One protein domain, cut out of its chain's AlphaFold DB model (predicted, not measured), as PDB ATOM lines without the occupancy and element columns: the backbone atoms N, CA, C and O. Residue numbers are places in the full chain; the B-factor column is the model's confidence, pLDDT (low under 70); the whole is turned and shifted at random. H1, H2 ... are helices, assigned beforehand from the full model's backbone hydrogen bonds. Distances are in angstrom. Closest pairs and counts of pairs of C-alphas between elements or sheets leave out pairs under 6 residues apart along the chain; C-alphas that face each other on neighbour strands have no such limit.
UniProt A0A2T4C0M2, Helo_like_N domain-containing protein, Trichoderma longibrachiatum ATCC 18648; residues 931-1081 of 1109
ATOM      1  N   SER A 931     -69.122 -54.094 152.633       86.50
ATOM      2  CA  SER A 931     -69.548 -52.778 153.108       86.50
ATOM      3  C   SER A 931     -70.010 -52.815 154.576       86.50
ATOM      4  O   SER A 931     -71.114 -53.251 154.890       86.50
ATOM      5  N   LEU A 932     -69.182 -52.302 155.495       77.50
ATOM      6  CA  LEU A 932     -69.382 -52.423 156.954       77.50
ATOM      7  C   LEU A 932     -70.655 -51.765 157.516       77.50
ATOM      8  O   LEU A 932     -71.025 -52.030 158.659       77.50
ATOM      9  N   ARG A 933     -71.290 -50.852 156.774       77.31
ATOM     10  CA  ARG A 933     -72.431 -50.047 157.249       77.31
ATOM     11  C   ARG A 933     -73.661 -50.154 156.346       77.31
ATOM     12  O   ARG A 933     -74.525 -49.286 156.419       77.31
ATOM     13  N   GLY A 934     -73.722 -51.193 155.518       79.75
ATOM     14  CA  GLY A 934     -74.716 -51.316 154.457       79.75
ATOM     15  C   GLY A 934     -74.256 -50.654 153.162       79.75
ATOM     16  O   GLY A 934     -73.450 -49.719 153.165       79.75
ATOM     17  N   CYS A 935     -74.756 -51.153 152.036       84.44
ATOM     18  CA  CYS A 935     -74.358 -50.674 150.722       84.44
ATOM     19  C   CYS A 935     -75.046 -49.337 150.428       84.44
ATOM     20  O   CYS A 935     -76.253 -49.198 150.622       84.44
ATOM     21  N   THR A 936     -74.282 -48.351 149.956       87.75
ATOM     22  CA  THR A 936     -74.823 -47.098 149.405       87.75
ATOM     23  C   THR A 936     -75.209 -47.287 147.934       87.75
ATOM     24  O   THR A 936     -74.738 -48.241 147.304       87.75
ATOM     25  N   PRO A 937     -75.983 -46.365 147.324       86.94
ATOM     26  CA  PRO A 937     -76.216 -46.382 145.880       86.94
ATOM     27  C   PRO A 937     -74.922 -46.434 145.064       86.94
ATOM     28  O   PRO A 937     -74.843 -47.161 144.084       86.94
ATOM     29  N   PHE A 938     -73.870 -45.742 145.506       88.06
ATOM     30  CA  PHE A 938     -72.558 -45.814 144.867       88.06
ATOM     31  C   PHE A 938     -71.951 -47.230 144.896       88.06
ATOM     32  O   PHE A 938     -71.443 -47.704 143.884       88.06
ATOM     33  N   VAL A 939     -72.040 -47.946 146.023       85.31
ATOM     34  CA  VAL A 939     -71.552 -49.335 146.110       85.31
ATOM     35  C   VAL A 939     -72.374 -50.261 145.207       85.31
ATOM     36  O   VAL A 939     -71.803 -51.087 144.500       85.31
ATOM     37  N   GLU A 940     -73.698 -50.092 145.164       81.00
ATOM     38  CA  GLU A 940     -74.571 -50.844 144.247       81.00
ATOM     39  C   GLU A 940     -74.259 -50.549 142.770       81.00
ATOM     40  O   GLU A 940     -74.254 -51.456 141.936       81.00
ATOM     41  N   ARG A 941     -73.925 -49.294 142.447       81.69
ATOM     42  CA  ARG A 941     -73.489 -48.883 141.108       81.69
ATOM     43  C   ARG A 941     -72.195 -49.580 140.706       81.69
ATOM     44  O   ARG A 941     -72.104 -50.060 139.575       81.69
ATOM     45  N   ILE A 942     -71.219 -49.640 141.616       81.19
ATOM     46  CA  ILE A 942     -69.939 -50.321 141.398       81.19
ATOM     47  C   ILE A 942     -70.166 -51.819 141.190       81.19
ATOM     48  O   ILE A 942     -69.654 -52.344 140.209       81.19
ATOM     49  N   LYS A 943     -70.974 -52.496 142.020       78.62
ATOM     50  CA  LYS A 943     -71.318 -53.924 141.830       78.62
ATOM     51  C   LYS A 943     -71.792 -54.219 140.403       78.62
ATOM     52  O   LYS A 943     -71.336 -55.172 139.777       78.62
ATOM     53  N   GLY A 944     -72.646 -53.351 139.851       69.25
ATOM     54  CA  GLY A 944     -73.157 -53.474 138.483       69.25
ATOM     55  C   GLY A 944     -72.099 -53.374 137.374       69.25
ATOM     56  O   GLY A 944     -72.310 -53.925 136.298       69.25
ATOM     57  N   LEU A 945     -70.943 -52.744 137.615       70.69
ATOM     58  CA  LEU A 945     -69.847 -52.679 136.635       70.69
ATOM     59  C   LEU A 945     -69.136 -54.042 136.447       70.69
ATOM     60  O   LEU A 945     -68.423 -54.240 135.452       70.69
ATOM     61  N   TYR A 946     -69.334 -55.002 137.361       67.12
ATOM     62  CA  TYR A 946     -68.510 -56.215 137.477       67.12
ATOM     63  C   TYR A 946     -69.279 -57.548 137.528       67.12
ATOM     64  O   TYR A 946     -68.936 -58.396 138.343       67.12
ATOM     65  N   PRO A 947     -70.256 -57.820 136.642       54.12
ATOM     66  CA  PRO A 947     -71.054 -59.044 136.750       54.12
ATOM     67  C   PRO A 947     -70.280 -60.351 136.474       54.12
ATOM     68  O   PRO A 947     -70.763 -61.412 136.846       54.12
ATOM     69  N   GLU A 948     -69.107 -60.312 135.819       53.41
ATOM     70  CA  GLU A 948     -68.377 -61.526 135.379       53.41
ATOM     71  C   GLU A 948     -66.832 -61.423 135.457       53.41
ATOM     72  O   GLU A 948     -66.125 -62.285 134.941       53.41
ATOM     73  N   THR A 949     -66.269 -60.368 136.059       52.53
ATOM     74  CA  THR A 949     -64.808 -60.129 136.070       52.53
ATOM     75  C   THR A 949     -64.195 -60.443 137.430       52.53
ATOM     76  O   THR A 949     -64.525 -59.769 138.398       52.53
ATOM     77  N   VAL A 950     -63.271 -61.407 137.484       53.34
ATOM     78  CA  VAL A 950     -62.532 -61.795 138.700       53.34
ATOM     79  C   VAL A 950     -61.091 -61.273 138.625       53.34
ATOM     80  O   VAL A 950     -60.428 -61.405 137.597       53.34
ATOM     81  N   GLY A 951     -60.585 -60.704 139.724       60.44
ATOM     82  CA  GLY A 951     -59.188 -60.274 139.853       60.44
ATOM     83  C   GLY A 951     -58.897 -58.853 139.346       60.44
ATOM     84  O   GLY A 951     -59.724 -57.950 139.430       60.44
ATOM     85  N   VAL A 952     -57.679 -58.631 138.843       62.00
ATOM     86  CA  VAL A 952     -57.107 -57.291 138.568       62.00
ATOM     87  C   VAL A 952     -57.815 -56.540 137.423       62.00
ATOM     88  O   VAL A 952     -57.741 -55.315 137.332       62.00
ATOM     89  N   GLU A 953     -58.573 -57.243 136.575       64.31
ATOM     90  CA  GLU A 953     -59.340 -56.657 135.461       64.31
ATOM     91  C   GLU A 953     -60.436 -55.670 135.921       64.31
ATOM     92  O   GLU A 953     -60.908 -54.844 135.132       64.31
ATOM     93  N   ILE A 954     -60.780 -55.682 137.217       68.81
ATOM     94  CA  ILE A 954     -61.696 -54.736 137.873       68.81
ATOM     95  C   ILE A 954     -61.234 -53.267 137.735       68.81
ATOM     96  O   ILE A 954     -62.046 -52.344 137.580       68.81
ATOM     97  N   VAL A 955     -59.915 -53.049 137.706       75.50
ATOM     98  CA  VAL A 955     -59.285 -51.721 137.695       75.50
ATOM     99  C   VAL A 955     -59.504 -50.993 136.375       75.50
ATOM    100  O   VAL A 955     -59.693 -49.776 136.374       75.50
ATOM    101  N   ALA A 956     -59.540 -51.710 135.250       74.06
ATOM    102  CA  ALA A 956     -59.715 -51.098 133.934       74.06
ATOM    103  C   ALA A 956     -61.090 -50.422 133.804       74.06
ATOM    104  O   ALA A 956     -61.181 -49.278 133.348       74.06
ATOM    105  N   LYS A 957     -62.157 -51.089 134.266       75.50
ATOM    106  CA  LYS A 957     -63.514 -50.521 134.253       75.50
ATOM    107  C   LYS A 957     -63.684 -49.417 135.298       75.50
ATOM    108  O   LYS A 957     -64.316 -48.409 134.998       75.50
ATOM    109  N   PHE A 958     -63.073 -49.558 136.482       81.50
ATOM    110  CA  PHE A 958     -63.122 -48.490 137.489       81.50
ATOM    111  C   PHE A 958     -62.383 -47.244 137.000       81.50
ATOM    112  O   PHE A 958     -62.857 -46.128 137.154       81.50
ATOM    113  N   THR A 959     -61.244 -47.428 136.332       82.31
ATOM    114  CA  THR A 959     -60.474 -46.336 135.731       82.31
ATOM    115  C   THR A 959     -61.275 -45.611 134.654       82.31
ATOM    116  O   THR A 959     -61.194 -44.388 134.568       82.31
ATOM    117  N   ALA A 960     -62.047 -46.332 133.835       81.69
ATOM    118  CA  ALA A 960     -62.959 -45.705 132.880       81.69
ATOM    119  C   ALA A 960     -64.007 -44.843 133.607       81.69
ATOM    120  O   ALA A 960     -64.163 -43.674 133.269       81.69
ATOM    121  N   TYR A 961     -64.608 -45.374 134.675       84.44
ATOM    122  CA  TYR A 961     -65.549 -44.638 135.520       84.44
ATOM    123  C   TYR A 961     -64.920 -43.396 136.180       84.44
ATOM    124  O   TYR A 961     -65.514 -42.322 136.161       84.44
ATOM    125  N   LEU A 962     -63.694 -43.491 136.710       85.38
ATOM    126  CA  LEU A 962     -62.973 -42.362 137.312       85.38
ATOM    127  C   LEU A 962     -62.643 -41.261 136.298       85.38
ATOM    128  O   LEU A 962     -62.675 -40.084 136.648       85.38
ATOM    129  N   LYS A 963     -62.327 -41.615 135.049       84.62
ATOM    130  CA  LYS A 963     -62.077 -40.619 133.993       84.62
ATOM    131  C   LYS A 963     -63.322 -39.799 133.668       84.62
ATOM    132  O   LYS A 963     -63.190 -38.634 133.310       84.62
ATOM    133  N   GLU A 964     -64.493 -40.412 133.786       82.19
ATOM    134  CA  GLU A 964     -65.775 -39.804 133.435       82.19
ATOM    135  C   GLU A 964     -66.403 -39.058 134.628       82.19
ATOM    136  O   GLU A 964     -66.767 -37.892 134.504       82.19
ATOM    137  N   TYR A 965     -66.429 -39.676 135.814       85.12
ATOM    138  CA  TYR A 965     -67.148 -39.177 136.998       85.12
ATOM    139  C   TYR A 965     -66.249 -38.858 138.202       85.12
ATOM    140  O   TYR A 965     -66.740 -38.444 139.254       85.12
ATOM    141  N   GLY A 966     -64.926 -39.005 138.079       84.25
ATOM    142  CA  GLY A 966     -63.974 -38.853 139.188       84.25
ATOM    143  C   GLY A 966     -64.046 -37.512 139.917       84.25
ATOM    144  O   GLY A 966     -63.860 -37.456 141.130       84.25
ATOM    145  N   ASN A 967     -64.383 -36.438 139.200       85.56
ATOM    146  CA  ASN A 967     -64.509 -35.096 139.777       85.56
ATOM    147  C   ASN A 967     -65.717 -34.950 140.721       85.56
ATOM    148  O   ASN A 967     -65.699 -34.089 141.599       85.56
ATOM    149  N   ALA A 968     -66.756 -35.774 140.555       86.56
ATOM    150  CA  ALA A 968     -67.941 -35.772 141.414       86.56
ATOM    151  C   ALA A 968     -67.756 -36.634 142.681       86.56
ATOM    152  O   ALA A 968     -68.543 -36.541 143.627       86.56
ATOM    153  N   LEU A 969     -66.712 -37.471 142.728       89.06
ATOM    154  CA  LEU A 969     -66.464 -38.390 143.835       89.06
ATOM    155  C   LEU A 969     -65.915 -37.663 145.065       89.06
ATOM    156  O   LEU A 969     -64.982 -36.867 144.997       89.06
ATOM    157  N   GLN A 970     -66.487 -37.990 146.221       89.38
ATOM    158  CA  GLN A 970     -66.037 -37.522 147.524       89.38
ATOM    159  C   GLN A 970     -65.131 -38.569 148.175       89.38
ATOM    160  O   GLN A 970     -65.133 -39.739 147.791       89.38
ATOM    161  N   ARG A 971     -64.396 -38.170 149.220       88.50
ATOM    162  CA  ARG A 971     -63.499 -39.066 149.971       88.50
ATOM    163  C   ARG A 971     -64.198 -40.358 150.424       88.50
ATOM    164  O   ARG A 971     -63.632 -41.436 150.300       88.50
ATOM    165  N   GLU A 972     -65.454 -40.258 150.862       88.38
ATOM    166  CA  GLU A 972     -66.288 -41.404 151.265       88.38
ATOM    167  C   GLU A 972     -66.523 -42.427 150.139       88.38
ATOM    168  O   GLU A 972     -66.551 -43.630 150.398       88.38
ATOM    169  N   HIS A 973     -66.612 -41.976 148.885       90.81
ATOM    170  CA  HIS A 973     -66.722 -42.863 147.728       90.81
ATOM    171  C   HIS A 973     -65.406 -43.599 147.464       90.81
ATOM    172  O   HIS A 973     -65.419 -44.792 147.187       90.81
ATOM    173  N   TYR A 974     -64.263 -42.932 147.618       90.56
ATOM    174  CA  TYR A 974     -62.964 -43.586 147.458       90.56
ATOM    175  C   TYR A 974     -62.712 -44.657 148.528       90.56
ATOM    176  O   TYR A 974     -62.300 -45.758 148.174       90.56
ATOM    177  N   HIS A 975     -63.055 -44.396 149.794       90.75
ATOM    178  CA  HIS A 975     -63.029 -45.415 150.856       90.75
ATOM    179  C   HIS A 975     -63.891 -46.638 150.496       90.75
ATOM    180  O   HIS A 975     -63.440 -47.782 150.558       90.75
ATOM    181  N   ALA A 976     -65.134 -46.399 150.059       90.19
ATOM    182  CA  ALA A 976     -66.045 -47.470 149.666       90.19
ATOM    183  C   ALA A 976     -65.525 -48.270 148.458       90.19
ATOM    184  O   ALA A 976     -65.629 -49.496 148.448       90.19
ATOM    185  N   ALA A 977     -64.937 -47.591 147.469       89.75
ATOM    186  CA  ALA A 977     -64.357 -48.220 146.289       89.75
ATOM    187  C   ALA A 977     -63.133 -49.074 146.637       89.75
ATOM    188  O   ALA A 977     -63.110 -50.232 146.239       89.75
ATOM    189  N   ILE A 978     -62.171 -48.553 147.416       91.62
ATOM    190  CA  ILE A 978     -60.977 -49.303 147.858       91.62
ATOM    191  C   ILE A 978     -61.404 -50.595 148.550       91.62
ATOM    192  O   ILE A 978     -60.930 -51.675 148.192       91.62
ATOM    193  N   ARG A 979     -62.337 -50.502 149.502       92.25
ATOM    194  CA  ARG A 979     -62.818 -51.669 150.240       92.25
ATOM    195  C   ARG A 979     -63.516 -52.678 149.335       92.25
ATOM    196  O   ARG A 979     -63.183 -53.860 149.383       92.25
ATOM    197  N   PHE A 980     -64.448 -52.221 148.500       88.69
ATOM    198  CA  PHE A 980     -65.196 -53.099 147.604       88.69
ATOM    199  C   PHE A 980     -64.281 -53.784 146.581       88.69
ATOM    200  O   PHE A 980     -64.319 -55.004 146.451       88.69
ATOM    201  N   THR A 981     -63.413 -53.036 145.889       87.25
ATOM    202  CA  THR A 981     -62.534 -53.616 144.864       87.25
ATOM    203  C   THR A 981     -61.497 -54.555 145.463       87.25
ATOM    204  O   THR A 981     -61.140 -55.541 144.827       87.25
ATOM    205  N   THR A 982     -61.021 -54.284 146.683       90.00
ATOM    206  CA  THR A 982     -60.098 -55.181 147.400       90.00
ATOM    207  C   THR A 982     -60.803 -56.460 147.842       90.00
ATOM    208  O   THR A 982     -60.256 -57.542 147.652       90.00
ATOM    209  N   PHE A 983     -62.043 -56.362 148.335       89.06
ATOM    210  CA  PHE A 983     -62.879 -57.523 148.658       89.06
ATOM    211  C   PHE A 983     -63.099 -58.427 147.433       89.06
ATOM    212  O   PHE A 983     -62.839 -59.628 147.502       89.06
ATOM    213  N   GLU A 984     -63.506 -57.843 146.301       83.69
ATOM    214  CA  GLU A 984     -63.669 -58.553 145.019       83.69
ATOM    215  C   GLU A 984     -62.348 -59.143 144.515       83.69
ATOM    216  O   GLU A 984     -62.284 -60.285 144.064       83.69
ATOM    217  N   GLY A 985     -61.263 -58.371 144.617       82.25
ATOM    218  CA  GLY A 985     -59.933 -58.780 144.180       82.25
ATOM    219  C   GLY A 985     -59.384 -59.982 144.951       82.25
ATOM    220  O   GLY A 985     -58.651 -60.773 144.366       82.25
ATOM    221  N   LEU A 986     -59.761 -60.146 146.225       85.12
ATOM    222  CA  LEU A 986     -59.435 -61.318 147.047       85.12
ATOM    223  C   LEU A 986     -60.327 -62.538 146.751       85.12
ATOM    224  O   LEU A 986     -60.044 -63.626 147.250       85.12
ATOM    225  N   GLY A 987     -61.386 -62.384 145.947       79.69
ATOM    226  CA  GLY A 987     -62.306 -63.468 145.596       79.69
ATOM    227  C   GLY A 987     -63.158 -63.951 146.770       79.69
ATOM    228  O   GLY A 987     -63.499 -65.134 146.840       79.69
ATOM    229  N   ILE A 988     -63.468 -63.061 147.719       84.44
ATOM    230  CA  ILE A 988     -64.287 -63.405 148.882       84.44
ATOM    231  C   ILE A 988     -65.758 -63.507 148.464       84.44
ATOM    232  O   ILE A 988     -66.269 -62.657 147.736       84.44
ATOM    233  N   ALA A 989     -66.457 -64.540 148.937       81.75
ATOM    234  CA  ALA A 989     -67.870 -64.720 148.631       81.75
ATOM    235  C   ALA A 989     -68.732 -63.617 149.271       81.75
ATOM    236  O   ALA A 989     -68.607 -63.300 150.459       81.75
ATOM    237  N   HIS A 990     -69.649 -63.045 148.485       80.25
ATOM    238  CA  HIS A 990     -70.614 -62.077 148.996       80.25
ATOM    239  C   HIS A 990     -71.679 -62.751 149.852       80.25
ATOM    240  O   HIS A 990     -72.295 -63.731 149.453       80.25
ATOM    241  N   THR A 991     -71.961 -62.146 151.003       77.19
ATOM    242  CA  THR A 991     -73.139 -62.451 151.833       77.19
ATOM    243  C   THR A 991     -74.239 -61.397 151.676       77.19
ATOM    244  O   THR A 991     -75.254 -61.430 152.372       77.19
ATOM    245  N   CYS A 992     -74.046 -60.426 150.774       73.50
ATOM    246  CA  CYS A 992     -75.068 -59.442 150.442       73.50
ATOM    247  C   CYS A 992     -76.132 -60.049 149.525       73.50
ATOM    248  O   CYS A 992     -75.837 -60.932 148.725       73.50
ATOM    249  N   ILE A 993     -77.355 -59.516 149.580       61.41
ATOM    250  CA  ILE A 993     -78.354 -59.792 148.547       61.41
ATOM    251  C   ILE A 993     -77.848 -59.143 147.263       61.41
ATOM    252  O   ILE A 993     -77.856 -57.915 147.148       61.41
ATOM    253  N   ASP A 994     -77.403 -59.950 146.308       56.62
ATOM    254  CA  ASP A 994     -77.176 -59.456 144.963       56.62
ATOM    255  C   ASP A 994     -78.541 -59.180 144.320       56.62
ATOM    256  O   ASP A 994     -79.253 -60.076 143.873       56.62
ATOM    257  N   LYS A 995     -78.941 -57.906 144.317       52.56
ATOM    258  CA  LYS A 995     -80.203 -57.453 143.712       52.56
ATOM    259  C   LYS A 995     -80.187 -57.570 142.178       52.56
ATOM    260  O   LYS A 995     -81.209 -57.287 141.549       52.56
ATOM    261  N   LEU A 996     -79.049 -57.928 141.572       48.34
ATOM    262  CA  LEU A 996     -78.853 -58.062 140.129       48.34
ATOM    263  C   LEU A 996     -78.862 -59.525 139.654       48.34
ATOM    264  O   LEU A 996     -79.222 -59.754 138.494       48.34
ATOM    265  N   SER A 997     -78.539 -60.499 140.513       45.41
ATOM    266  CA  SER A 997     -78.620 -61.929 140.199       45.41
ATOM    267  C   SER A 997     -79.877 -62.576 140.781       45.41
ATOM    268  O   SER A 997     -80.427 -62.182 141.804       45.41
ATOM    269  N   TRP A 998     -80.392 -63.589 140.088       42.03
ATOM    270  CA  TRP A 998     -81.620 -64.309 140.455       42.03
ATOM    271  C   TRP A 998     -81.413 -65.275 141.638       42.03
ATOM    272  O   TRP A 998     -82.137 -66.270 141.761       42.03
ATOM    273  N   GLU A 999     -80.382 -65.040 142.447       44.12
ATOM    274  CA  GLU A 999     -79.925 -65.958 143.476       44.12
ATOM    275  C   GLU A 999     -80.723 -65.823 144.775       44.12
ATOM    276  O   GLU A 999     -81.455 -64.870 145.035       44.12
ATOM    277  N   LYS A1000     -80.683 -66.904 145.544       50.66
ATOM    278  CA  LYS A1000     -81.551 -67.160 146.688       50.66
ATOM    279  C   LYS A1000     -81.062 -66.354 147.894       50.66
ATOM    280  O   LYS A1000     -79.864 -66.323 148.143       50.66
ATOM    281  N   GLU A1001     -81.973 -65.767 148.675       57.66
ATOM    282  CA  GLU A1001     -81.624 -65.188 149.983       57.66
ATOM    283  C   GLU A1001     -80.907 -66.243 150.844       57.66
ATOM    284  O   GLU A1001     -81.477 -67.305 151.127       57.66
ATOM    285  N   LEU A1002     -79.658 -65.956 151.225       66.25
ATOM    286  CA  LEU A1002     -78.848 -66.809 152.096       66.25
ATOM    287  C   LEU A1002     -79.425 -66.781 153.517       66.25
ATOM    288  O   LEU A1002     -79.828 -65.732 154.029       66.25
ATOM    289  N   GLY A1003     -79.476 -67.941 154.171       71.25
ATOM    290  CA  GLY A1003     -79.893 -68.025 155.572       71.25
ATOM    291  C   GLY A1003     -78.831 -67.459 156.519       71.25
ATOM    292  O   GLY A1003     -77.650 -67.447 156.195       71.25
ATOM    293  N   ALA A1004     -79.220 -67.056 157.734       73.25
ATOM    294  CA  ALA A1004     -78.266 -66.577 158.744       73.25
ATOM    295  C   ALA A1004     -77.169 -67.609 159.084       73.25
ATOM    296  O   ALA A1004     -76.041 -67.230 159.381       73.25
ATOM    297  N   GLU A1005     -77.494 -68.904 159.015       72.69
ATOM    298  CA  GLU A1005     -76.530 -69.998 159.201       72.69
ATOM    299  C   GLU A1005     -75.523 -70.065 158.042       72.69
ATOM    300  O   GLU A1005     -74.328 -70.146 158.284       72.69
ATOM    301  N   GLU A1006     -75.982 -69.921 156.795       75.75
ATOM    302  CA  GLU A1006     -75.136 -69.929 155.590       75.75
ATOM    303  C   GLU A1006     -74.210 -68.703 155.534       75.75
ATOM    304  O   GLU A1006     -73.037 -68.816 155.193       75.75
ATOM    305  N   ILE A1007     -74.708 -67.537 155.961       76.31
ATOM    306  CA  ILE A1007     -73.889 -66.329 156.136       76.31
ATOM    307  C   ILE A1007     -72.790 -66.571 157.179       76.31
ATOM    308  O   ILE A1007     -71.651 -66.175 156.952       76.31
ATOM    309  N   SER A1008     -73.114 -67.225 158.300       77.94
ATOM    310  CA  SER A1008     -72.129 -67.555 159.338       77.94
ATOM    311  C   SER A1008     -71.081 -68.548 158.832       77.94
ATOM    312  O   SER A1008     -69.902 -68.367 159.111       77.94
ATOM    313  N   GLU A1009     -71.490 -69.562 158.064       79.94
ATOM    314  CA  GLU A1009     -70.577 -70.548 157.466       79.94
ATOM    315  C   GLU A1009     -69.598 -69.887 156.485       79.94
ATOM    316  O   GLU A1009     -68.392 -70.108 156.589       79.94
ATOM    317  N   ILE A1010     -70.090 -69.013 155.598       79.44
ATOM    318  CA  ILE A1010     -69.233 -68.228 154.696       79.44
ATOM    319  C   ILE A1010     -68.292 -67.334 155.512       79.44
ATOM    320  O   ILE A1010     -67.104 -67.239 155.220       79.44
ATOM    321  N   GLN A1011     -68.786 -66.684 156.566       80.56
ATOM    322  CA  GLN A1011     -67.938 -65.809 157.371       80.56
ATOM    323  C   GLN A1011     -66.809 -66.564 158.089       80.56
ATOM    324  O   GLN A1011     -65.703 -66.039 158.207       80.56
ATOM    325  N   GLU A1012     -67.069 -67.787 158.549       81.25
ATOM    326  CA  GLU A1012     -66.049 -68.655 159.141       81.25
ATOM    327  C   GLU A1012     -65.046 -69.160 158.093       81.25
ATOM    328  O   GLU A1012     -63.845 -69.162 158.359       81.25
ATOM    329  N   GLU A1013     -65.512 -69.535 156.896       83.06
ATOM    330  CA  GLU A1013     -64.658 -70.012 155.798       83.06
ATOM    331  C   GLU A1013     -63.654 -68.945 155.336       83.06
ATOM    332  O   GLU A1013     -62.489 -69.251 155.082       83.06
ATOM    333  N   TYR A1014     -64.086 -67.684 155.273       84.00
ATOM    334  CA  TYR A1014     -63.282 -66.571 154.763       84.00
ATOM    335  C   TYR A1014     -62.615 -65.725 155.866       84.00
ATOM    336  O   TYR A1014     -62.070 -64.662 155.566       84.00
ATOM    337  N   ALA A1015     -62.606 -66.178 157.126       85.12
ATOM    338  CA  ALA A1015     -62.103 -65.406 158.269       85.12
ATOM    339  C   ALA A1015     -60.657 -64.897 158.090       85.12
ATOM    340  O   ALA A1015     -60.382 -63.724 158.337       85.12
ATOM    341  N   GLU A1016     -59.748 -65.744 157.596       83.56
ATOM    342  CA  GLU A1016     -58.347 -65.365 157.333       83.56
ATOM    343  C   GLU A1016     -58.234 -64.311 156.218       83.56
ATOM    344  O   GLU A1016     -57.431 -63.380 156.299       83.56
ATOM    345  N   LEU A1017     -59.082 -64.410 155.188       86.19
ATOM    346  CA  LEU A1017     -59.129 -63.434 154.100       86.19
ATOM    347  C   LEU A1017     -59.739 -62.101 154.550       86.19
ATOM    348  O   LEU A1017     -59.365 -61.065 154.004       86.19
ATOM    349  N   TYR A1018     -60.612 -62.087 155.563       87.19
ATOM    350  CA  TYR A1018     -61.086 -60.840 156.168       87.19
ATOM    351  C   TYR A1018     -59.988 -60.105 156.936       87.19
ATOM    352  O   TYR A1018     -59.908 -58.885 156.836       87.19
ATOM    353  N   GLU A1019     -59.110 -60.810 157.652       90.12
ATOM    354  CA  GLU A1019     -57.964 -60.167 158.315       90.12
ATOM    355  C   GLU A1019     -57.013 -59.531 157.292       90.12
ATOM    356  O   GLU A1019     -56.563 -58.394 157.467       90.12
ATOM    357  N   ILE A1020     -56.761 -60.235 156.183       90.81
ATOM    358  CA  ILE A1020     -55.974 -59.711 155.061       90.81
ATOM    359  C   ILE A1020     -56.673 -58.505 154.424       90.81
ATOM    360  O   ILE A1020     -56.014 -57.509 154.132       90.81
ATOM    361  N   LEU A1021     -57.995 -58.564 154.241       92.12
ATOM    362  CA  LEU A1021     -58.786 -57.456 153.711       92.12
ATOM    363  C   LEU A1021     -58.657 -56.198 154.574       92.12
ATOM    364  O   LEU A1021     -58.401 -55.136 154.018       92.12
ATOM    365  N   GLU A1022     -58.822 -56.286 155.897       93.56
ATOM    366  CA  GLU A1022     -58.727 -55.101 156.767       93.56
ATOM    367  C   GLU A1022     -57.325 -54.481 156.725       93.56
ATOM    368  O   GLU A1022     -57.200 -53.266 156.584       93.56
ATOM    369  N   SER A1023     -56.283 -55.317 156.761       95.06
ATOM    370  CA  SER A1023     -54.888 -54.872 156.651       95.06
ATOM    371  C   SER A1023     -54.618 -54.151 155.325       95.06
ATOM    372  O   SER A1023     -54.040 -53.065 155.302       95.06
ATOM    373  N   LEU A1024     -55.089 -54.719 154.209       93.94
ATOM    374  CA  LEU A1024     -54.920 -54.114 152.888       93.94
ATOM    375  C   LEU A1024     -55.738 -52.839 152.720       93.94
ATOM    376  O   LEU A1024     -55.257 -51.902 152.096       93.94
ATOM    377  N   VAL A1025     -56.959 -52.782 153.252       94.31
ATOM    378  CA  VAL A1025     -57.778 -51.566 153.196       94.31
ATOM    379  C   VAL A1025     -57.105 -50.436 153.969       94.31
ATOM    380  O   VAL A1025     -57.035 -49.332 153.441       94.31
ATOM    381  N   GLU A1026     -56.546 -50.701 155.152       95.00
ATOM    382  CA  GLU A1026     -55.784 -49.702 155.914       95.00
ATOM    383  C   GLU A1026     -54.539 -49.223 155.141       95.00
ATOM    384  O   GLU A1026     -54.371 -48.018 154.944       95.00
ATOM    385  N   GLU A1027     -53.729 -50.156 154.615       94.94
ATOM    386  CA  GLU A1027     -52.544 -49.865 153.783       94.94
ATOM    387  C   GLU A1027     -52.912 -49.007 152.558       94.94
ATOM    388  O   GLU A1027     -52.265 -48.001 152.254       94.94
ATOM    389  N   PHE A1028     -53.977 -49.392 151.852       94.69
ATOM    390  CA  PHE A1028     -54.431 -48.726 150.638       94.69
ATOM    391  C   PHE A1028     -55.035 -47.354 150.895       94.69
ATOM    392  O   PHE A1028     -54.784 -46.442 150.110       94.69
ATOM    393  N   GLU A1029     -55.812 -47.181 151.961       93.38
ATOM    394  CA  GLU A1029     -56.365 -45.877 152.318       93.38
ATOM    395  C   GLU A1029     -55.255 -44.888 152.687       93.38
ATOM    396  O   GLU A1029     -55.266 -43.761 152.188       93.38
ATOM    397  N   GLU A1030     -54.267 -45.305 153.487       92.69
ATOM    398  CA  GLU A1030     -53.123 -44.457 153.844       92.69
ATOM    399  C   GLU A1030     -52.369 -44.001 152.586       92.69
ATOM    400  O   GLU A1030     -52.263 -42.800 152.327       92.69
ATOM    401  N   HIS A1031     -51.952 -44.942 151.729       90.50
ATOM    402  CA  HIS A1031     -51.219 -44.615 150.501       90.50
ATOM    403  C   HIS A1031     -52.036 -43.773 149.511       90.50
ATOM    404  O   HIS A1031     -51.512 -42.825 148.918       90.50
ATOM    405  N   ALA A1032     -53.313 -44.111 149.306       89.94
ATOM    406  CA  ALA A1032     -54.163 -43.408 148.355       89.94
ATOM    407  C   ALA A1032     -54.404 -41.959 148.791       89.94
ATOM    408  O   ALA A1032     -54.295 -41.050 147.968       89.94
ATOM    409  N   PHE A1033     -54.697 -41.716 150.074       91.75
ATOM    410  CA  PHE A1033     -55.022 -40.371 150.546       91.75
ATOM    411  C   PHE A1033     -53.795 -39.497 150.809       91.75
ATOM    412  O   PHE A1033     -53.885 -38.289 150.592       91.75
ATOM    413  N   GLU A1034     -52.637 -40.069 151.153       90.06
ATOM    414  CA  GLU A1034     -51.368 -39.329 151.140       90.06
ATOM    415  C   GLU A1034     -51.039 -38.809 149.733       90.06
ATOM    416  O   GLU A1034     -50.720 -37.628 149.554       90.06
ATOM    417  N   ALA A1035     -51.175 -39.669 148.717       85.31
ATOM    418  CA  ALA A1035     -50.959 -39.293 147.323       85.31
ATOM    419  C   ALA A1035     -52.031 -38.321 146.806       85.31
ATOM    420  O   ALA A1035     -51.729 -37.439 145.998       85.31
ATOM    421  N   PHE A1036     -53.279 -38.463 147.253       86.62
ATOM    422  CA  PHE A1036     -54.375 -37.567 146.892       86.62
ATOM    423  C   PHE A1036     -54.165 -36.156 147.452       86.62
ATOM    424  O   PHE A1036     -54.260 -35.183 146.707       86.62
ATOM    425  N   ASP A1037     -53.828 -36.042 148.740       87.88
ATOM    426  CA  ASP A1037     -53.670 -34.755 149.428       87.88
ATOM    427  C   ASP A1037     -52.397 -34.005 148.987       87.88
ATOM    428  O   ASP A1037     -52.344 -32.773 149.051       87.88
ATOM    429  N   ALA A1038     -51.380 -34.722 148.495       84.56
ATOM    430  CA  ALA A1038     -50.157 -34.138 147.942       84.56
ATOM    431  C   ALA A1038     -50.277 -33.695 146.467       84.56
ATOM    432  O   ALA A1038     -49.413 -32.957 145.978       84.56
ATOM    433  N   ALA A1039     -51.304 -34.145 145.740       85.44
ATOM    434  CA  ALA A1039     -51.438 -33.928 144.302       85.44
ATOM    435  C   ALA A1039     -52.218 -32.652 143.949       85.44
ATOM    436  O   ALA A1039     -53.158 -32.246 144.624       85.44
ATOM    437  N   THR A1040     -51.867 -32.033 142.817       78.94
ATOM    438  CA  THR A1040     -52.653 -30.932 142.226       78.94
ATOM    439  C   THR A1040     -53.845 -31.422 141.404       78.94
ATOM    440  O   THR A1040     -54.790 -30.669 141.196       78.94
ATOM    441  N   ASP A1041     -53.789 -32.666 140.922       84.75
ATOM    442  CA  ASP A1041     -54.871 -33.362 140.224       84.75
ATOM    443  C   ASP A1041     -55.249 -34.605 141.041       84.75
ATOM    444  O   ASP A1041     -54.602 -35.651 140.946       84.75
ATOM    445  N   GLY A1042     -56.265 -34.459 141.894       82.31
ATOM    446  CA  GLY A1042     -56.704 -35.525 142.794       82.31
ATOM    447  C   GLY A1042     -57.215 -36.759 142.046       82.31
ATOM    448  O   GLY A1042     -56.874 -37.880 142.414       82.31
ATOM    449  N   VAL A1043     -57.967 -36.578 140.953       86.19
ATOM    450  CA  VAL A1043     -58.493 -37.698 140.151       86.19
ATOM    451  C   VAL A1043     -57.360 -38.410 139.417       86.19
ATOM    452  O   VAL A1043     -57.302 -39.640 139.428       86.19
ATOM    453  N   GLY A1044     -56.421 -37.656 138.839       87.69
ATOM    454  CA  GLY A1044     -55.216 -38.219 138.226       87.69
ATOM    455  C   GLY A1044     -54.369 -39.029 139.215       87.69
ATOM    456  O   GLY A1044     -53.907 -40.120 138.870       87.69
ATOM    457  N   SER A1045     -54.225 -38.544 140.453       90.44
ATOM    458  CA  SER A1045     -53.527 -39.256 141.537       90.44
ATOM    459  C   SER A1045     -54.217 -40.573 141.900       90.44
ATOM    460  O   SER A1045     -53.563 -41.614 141.970       90.44
ATOM    461  N   MET A1046     -55.552 -40.567 142.006       89.88
ATOM    462  CA  MET A1046     -56.327 -41.793 142.207       89.88
ATOM    463  C   MET A1046     -56.135 -42.769 141.043       89.88
ATOM    464  O   MET A1046     -55.733 -43.910 141.257       89.88
ATOM    465  N   ILE A1047     -56.312 -42.339 139.794       88.75
ATOM    466  CA  ILE A1047     -56.099 -43.205 138.621       88.75
ATOM    467  C   ILE A1047     -54.698 -43.849 138.643       88.75
ATOM    468  O   ILE A1047     -54.572 -45.030 138.307       88.75
ATOM    469  N   ALA A1048     -53.663 -43.113 139.060       89.19
ATOM    470  CA  ALA A1048     -52.309 -43.643 139.205       89.19
ATOM    471  C   ALA A1048     -52.182 -44.667 140.348       89.19
ATOM    472  O   ALA A1048     -51.529 -45.694 140.165       89.19
ATOM    473  N   PHE A1049     -52.835 -44.432 141.489       93.00
ATOM    474  CA  PHE A1049     -52.901 -45.391 142.594       93.00
ATOM    475  C   PHE A1049     -53.539 -46.720 142.158       93.00
ATOM    476  O   PHE A1049     -52.930 -47.774 142.345       93.00
ATOM    477  N   TRP A1050     -54.717 -46.678 141.519       89.69
ATOM    478  CA  TRP A1050     -55.424 -47.892 141.089       89.69
ATOM    479  C   TRP A1050     -54.643 -48.658 140.020       89.69
ATOM    480  O   TRP A1050     -54.510 -49.867 140.139       89.69
ATOM    481  N   ASN A1051     -54.109 -47.984 138.994       87.75
ATOM    482  CA  ASN A1051     -53.401 -48.657 137.891       87.75
ATOM    483  C   ASN A1051     -51.954 -49.057 138.215       87.75
ATOM    484  O   ASN A1051     -51.352 -49.792 137.434       87.75
ATOM    485  N   GLY A1052     -51.389 -48.552 139.311       89.50
ATOM    486  CA  GLY A1052     -50.040 -48.877 139.763       89.50
ATOM    487  C   GLY A1052     -50.078 -49.626 141.084       89.50
ATOM    488  O   GLY A1052     -50.211 -50.846 141.115       89.50
ATOM    489  N   TYR A1053     -49.990 -48.876 142.183       91.56
ATOM    490  CA  TYR A1053     -49.765 -49.422 143.520       91.56
ATOM    491  C   TYR A1053     -50.779 -50.501 143.932       91.56
ATOM    492  O   TYR A1053     -50.370 -51.568 144.386       91.56
ATOM    493  N   TRP A1054     -52.083 -50.270 143.728       92.94
ATOM    494  CA  TRP A1054     -53.108 -51.262 144.074       92.94
ATOM    495  C   TRP A1054     -52.948 -52.552 143.256       92.94
ATOM    496  O   TRP A1054     -52.944 -53.641 143.826       92.94
ATOM    497  N   VAL A1055     -52.764 -52.444 141.931       88.81
ATOM    498  CA  VAL A1055     -52.570 -53.594 141.022       88.81
ATOM    499  C   VAL A1055     -51.353 -54.413 141.435       88.81
ATOM    500  O   VAL A1055     -51.468 -55.626 141.616       88.81
ATOM    501  N   ASP A1056     -50.209 -53.753 141.608       90.12
ATOM    502  CA  ASP A1056     -48.941 -54.409 141.926       90.12
ATOM    503  C   ASP A1056     -49.026 -55.126 143.278       90.12
ATOM    504  O   ASP A1056     -48.632 -56.292 143.413       90.12
ATOM    505  N   ARG A1057     -49.610 -54.457 144.279       92.56
ATOM    506  CA  ARG A1057     -49.764 -55.011 145.622       92.56
ATOM    507  C   ARG A1057     -50.744 -56.181 145.652       92.56
ATOM    508  O   ARG A1057     -50.438 -57.211 146.252       92.56
ATOM    509  N   MET A1058     -51.879 -56.075 144.963       90.06
ATOM    510  CA  MET A1058     -52.851 -57.168 144.869       90.06
ATOM    511  C   MET A1058     -52.287 -58.377 144.126       90.06
ATOM    512  O   MET A1058     -52.492 -59.508 144.563       90.06
ATOM    513  N   GLN A1059     -51.522 -58.176 143.048       87.31
ATOM    514  CA  GLN A1059     -50.836 -59.273 142.359       87.31
ATOM    515  C   GLN A1059     -49.838 -59.987 143.273       87.31
ATOM    516  O   GLN A1059     -49.764 -61.220 143.253       87.31
ATOM    517  N   GLN A1060     -49.096 -59.237 144.092       88.88
ATOM    518  CA  GLN A1060     -48.189 -59.812 145.079       88.88
ATOM    519  C   GLN A1060     -48.952 -60.675 146.094       88.88
ATOM    520  O   GLN A1060     -48.602 -61.841 146.282       88.88
ATOM    521  N   VAL A1061     -50.012 -60.137 146.704       87.00
ATOM    522  CA  VAL A1061     -50.809 -60.850 147.717       87.00
ATOM    523  C   VAL A1061     -51.468 -62.099 147.131       87.00
ATOM    524  O   VAL A1061     -51.375 -63.175 147.716       87.00
ATOM    525  N   LEU A1062     -52.071 -62.004 145.943       84.19
ATOM    526  CA  LEU A1062     -52.682 -63.154 145.270       84.19
ATOM    527  C   LEU A1062     -51.651 -64.235 144.917       84.19
ATOM    528  O   LEU A1062     -51.956 -65.427 144.993       84.19
ATOM    529  N   SER A1063     -50.419 -63.842 144.581       83.44
ATOM    530  CA  SER A1063     -49.314 -64.781 144.348       83.44
ATOM    531  C   SER A1063     -48.869 -65.475 145.640       83.44
ATOM    532  O   SER A1063     -48.596 -66.677 145.635       83.44
ATOM    533  N   GLU A1064     -48.822 -64.743 146.757       83.81
ATOM    534  CA  GLU A1064     -48.504 -65.287 148.083       83.81
ATOM    535  C   GLU A1064     -49.581 -66.272 148.566       83.81
ATOM    536  O   GLU A1064     -49.241 -67.374 149.008       83.81
ATOM    537  N   LEU A1065     -50.861 -65.928 148.389       81.06
ATOM    538  CA  LEU A1065     -52.010 -66.791 148.690       81.06
ATOM    539  C   LEU A1065     -52.032 -68.050 147.816       81.06
ATOM    540  O   LEU A1065     -52.234 -69.154 148.323       81.06
ATOM    541  N   SER A1066     -51.760 -67.911 146.515       78.00
ATOM    542  CA  SER A1066     -51.693 -69.052 145.591       78.00
ATOM    543  C   SER A1066     -50.597 -70.037 146.000       78.00
ATOM    544  O   SER A1066     -50.831 -71.244 146.027       78.00
ATOM    545  N   ARG A1067     -49.420 -69.530 146.392       75.69
ATOM    546  CA  ARG A1067     -48.312 -70.360 146.879       75.69
ATOM    547  C   ARG A1067     -48.667 -71.085 148.183       75.69
ATOM    548  O   ARG A1067     -48.399 -72.275 148.298       75.69
ATOM    549  N   ALA A1068     -49.313 -70.404 149.132       66.56
ATOM    550  CA  ALA A1068     -49.780 -71.021 150.378       66.56
ATOM    551  C   ALA A1068     -50.847 -72.113 150.134       66.56
ATOM    552  O   ALA A1068     -50.838 -73.171 150.773       66.56
ATOM    553  N   GLY A1069     -51.736 -71.902 149.155       62.59
ATOM    554  CA  GLY A1069     -52.710 -72.899 148.711       62.59
ATOM    555  C   GLY A1069     -52.067 -74.114 148.030       62.59
ATOM    556  O   GLY A1069     -52.457 -75.250 148.300       62.59
ATOM    557  N   GLU A1070     -51.042 -73.906 147.197       63.66
ATOM    558  CA  GLU A1070     -50.266 -74.987 146.568       63.66
ATOM    559  C   GLU A1070     -49.494 -75.838 147.584       63.66
ATOM    560  O   GLU A1070     -49.382 -77.047 147.392       63.66
ATOM    561  N   GLU A1071     -49.018 -75.250 148.684       62.56
ATOM    562  CA  GLU A1071     -48.387 -75.979 149.795       62.56
ATOM    563  C   GLU A1071     -49.394 -76.836 150.586       62.56
ATOM    564  O   GLU A1071     -49.035 -77.888 151.119       62.56
ATOM    565  N   SER A1072     -50.666 -76.429 150.605       57.62
ATOM    566  CA  SER A1072     -51.772 -77.112 151.298       57.62
ATOM    567  C   SER A1072     -52.473 -78.169 150.427       57.62
ATOM    568  O   SER A1072     -53.129 -79.087 150.929       57.62
ATOM    569  N   LYS A1073     -52.305 -78.076 149.105       60.25
ATOM    570  CA  LYS A1073     -52.888 -78.970 148.097       60.25
ATOM    571  C   LYS A1073     -52.506 -80.452 148.258       60.25
ATOM    572  O   LYS A1073     -53.416 -81.274 148.158       60.25
ATOM    573  N   PRO A1074     -51.249 -80.831 148.576       59.25
ATOM    574  CA  PRO A1074     -50.883 -82.225 148.825       59.25
ATOM    575  C   PRO A1074     -51.632 -82.813 150.024       59.25
ATOM    576  O   PRO A1074     -52.099 -83.943 149.961       59.25
ATOM    577  N   ALA A1075     -51.826 -82.028 151.091       59.72
ATOM    578  CA  ALA A1075     -52.564 -82.467 152.274       59.72
ATOM    579  C   ALA A1075     -54.068 -82.665 151.984       59.72
ATOM    580  O   ALA A1075     -54.689 -83.577 152.528       59.72
ATOM    581  N   ALA A1076     -54.655 -81.853 151.098       53.28
ATOM    582  CA  ALA A1076     -56.040 -82.015 150.644       53.28
ATOM    583  C   ALA A1076     -56.211 -83.193 149.660       53.28
ATOM    584  O   ALA A1076     -57.214 -83.911 149.708       53.28
ATOM    585  N   GLU A1077     -55.223 -83.433 148.796       66.06
ATOM    586  CA  GLU A1077     -55.162 -84.604 147.912       66.06
ATOM    587  C   GLU A1077     -54.979 -85.908 148.716       66.06
ATOM    588  O   GLU A1077     -55.649 -86.901 148.419       66.06
ATOM    589  N   ASP A1078     -54.192 -85.884 149.802       64.12
ATOM    590  CA  ASP A1078     -54.047 -86.987 150.770       64.12
ATOM    591  C   ASP A1078     -55.363 -87.301 151.513       64.12
ATOM    592  O   ASP A1078     -55.609 -88.445 151.907       64.12
ATOM    593  N   LEU A1079     -56.249 -86.309 151.652       53.78
ATOM    594  CA  LEU A1079     -57.615 -86.462 152.173       53.78
ATOM    595  C   LEU A1079     -58.642 -86.863 151.090       53.78
ATOM    596  O   LEU A1079     -59.815 -87.079 151.406       53.78
ATOM    597  N   GLY A1080     -58.213 -87.029 149.832       46.28
ATOM    598  CA  GLY A1080     -59.013 -87.584 148.734       46.28
ATOM    599  C   GLY A1080     -59.717 -86.571 147.821       46.28
ATOM    600  O   GLY A1080     -60.643 -86.960 147.102       46.28
ATOM    601  N   VAL A1081     -59.316 -85.294 147.826       44.78
ATOM    602  CA  VAL A1081     -59.857 -84.257 146.922       44.78
ATOM    603  C   VAL A1081     -59.281 -84.416 145.504       44.78
ATOM    604  O   VAL A1081     -58.072 -84.546 145.333       44.78
TER     605      VAL A1081
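Overview. This is residues 931 to 1081 of the 1109 residues of the protein "Helo_like_N domain-containing protein" of Trichoderma longibrachiatum ATCC 18648 (UniProt A0A2T4C0M2). H5 and H6 form a long helical hairpin with H2 and H3 packed on it, an up-and-down bundle, each running against the one before. H1 packs on H3, H4 turns off from H5, and residues 1066 to 1072 and 1074 to 1080 stick out. The 151 printed residues hold six named helices, H1 to H6, no named strand: all helix, compact, radius of gyration of the C-alphas 16.9 A, spans 57 by 34 by 24 A.

Along the chain. Find C-alpha 937 at (-76.216, -46.382, 145.880), where H1, residues 937 to 944, begins. Next come H2, 954 to 968; H3, 971 to 985; H4, 1004 to 1013; H5, 1015 to 1038, 35.0 A; and H6, 1042 to 1078, 52.1 A, ending at (-54.047, -86.987, 150.770).

Arrangement. H1 touches H3 at C-alphas 939 and 976, 6.8 A. H2 touches H6, residues 1043 to 1055 alone, closest C-alphas 966 and 1043, 5.7 A. O-to-N i+4 pairs are within hydrogen-bond range throughout, except H2, 9 of 11, and H6, 29 of 33.

Size, cuts and confidence. There is no cut; the H3 to H4 link is long. pLDDT is under 70 in 34 residues, among them 1068 to 1081.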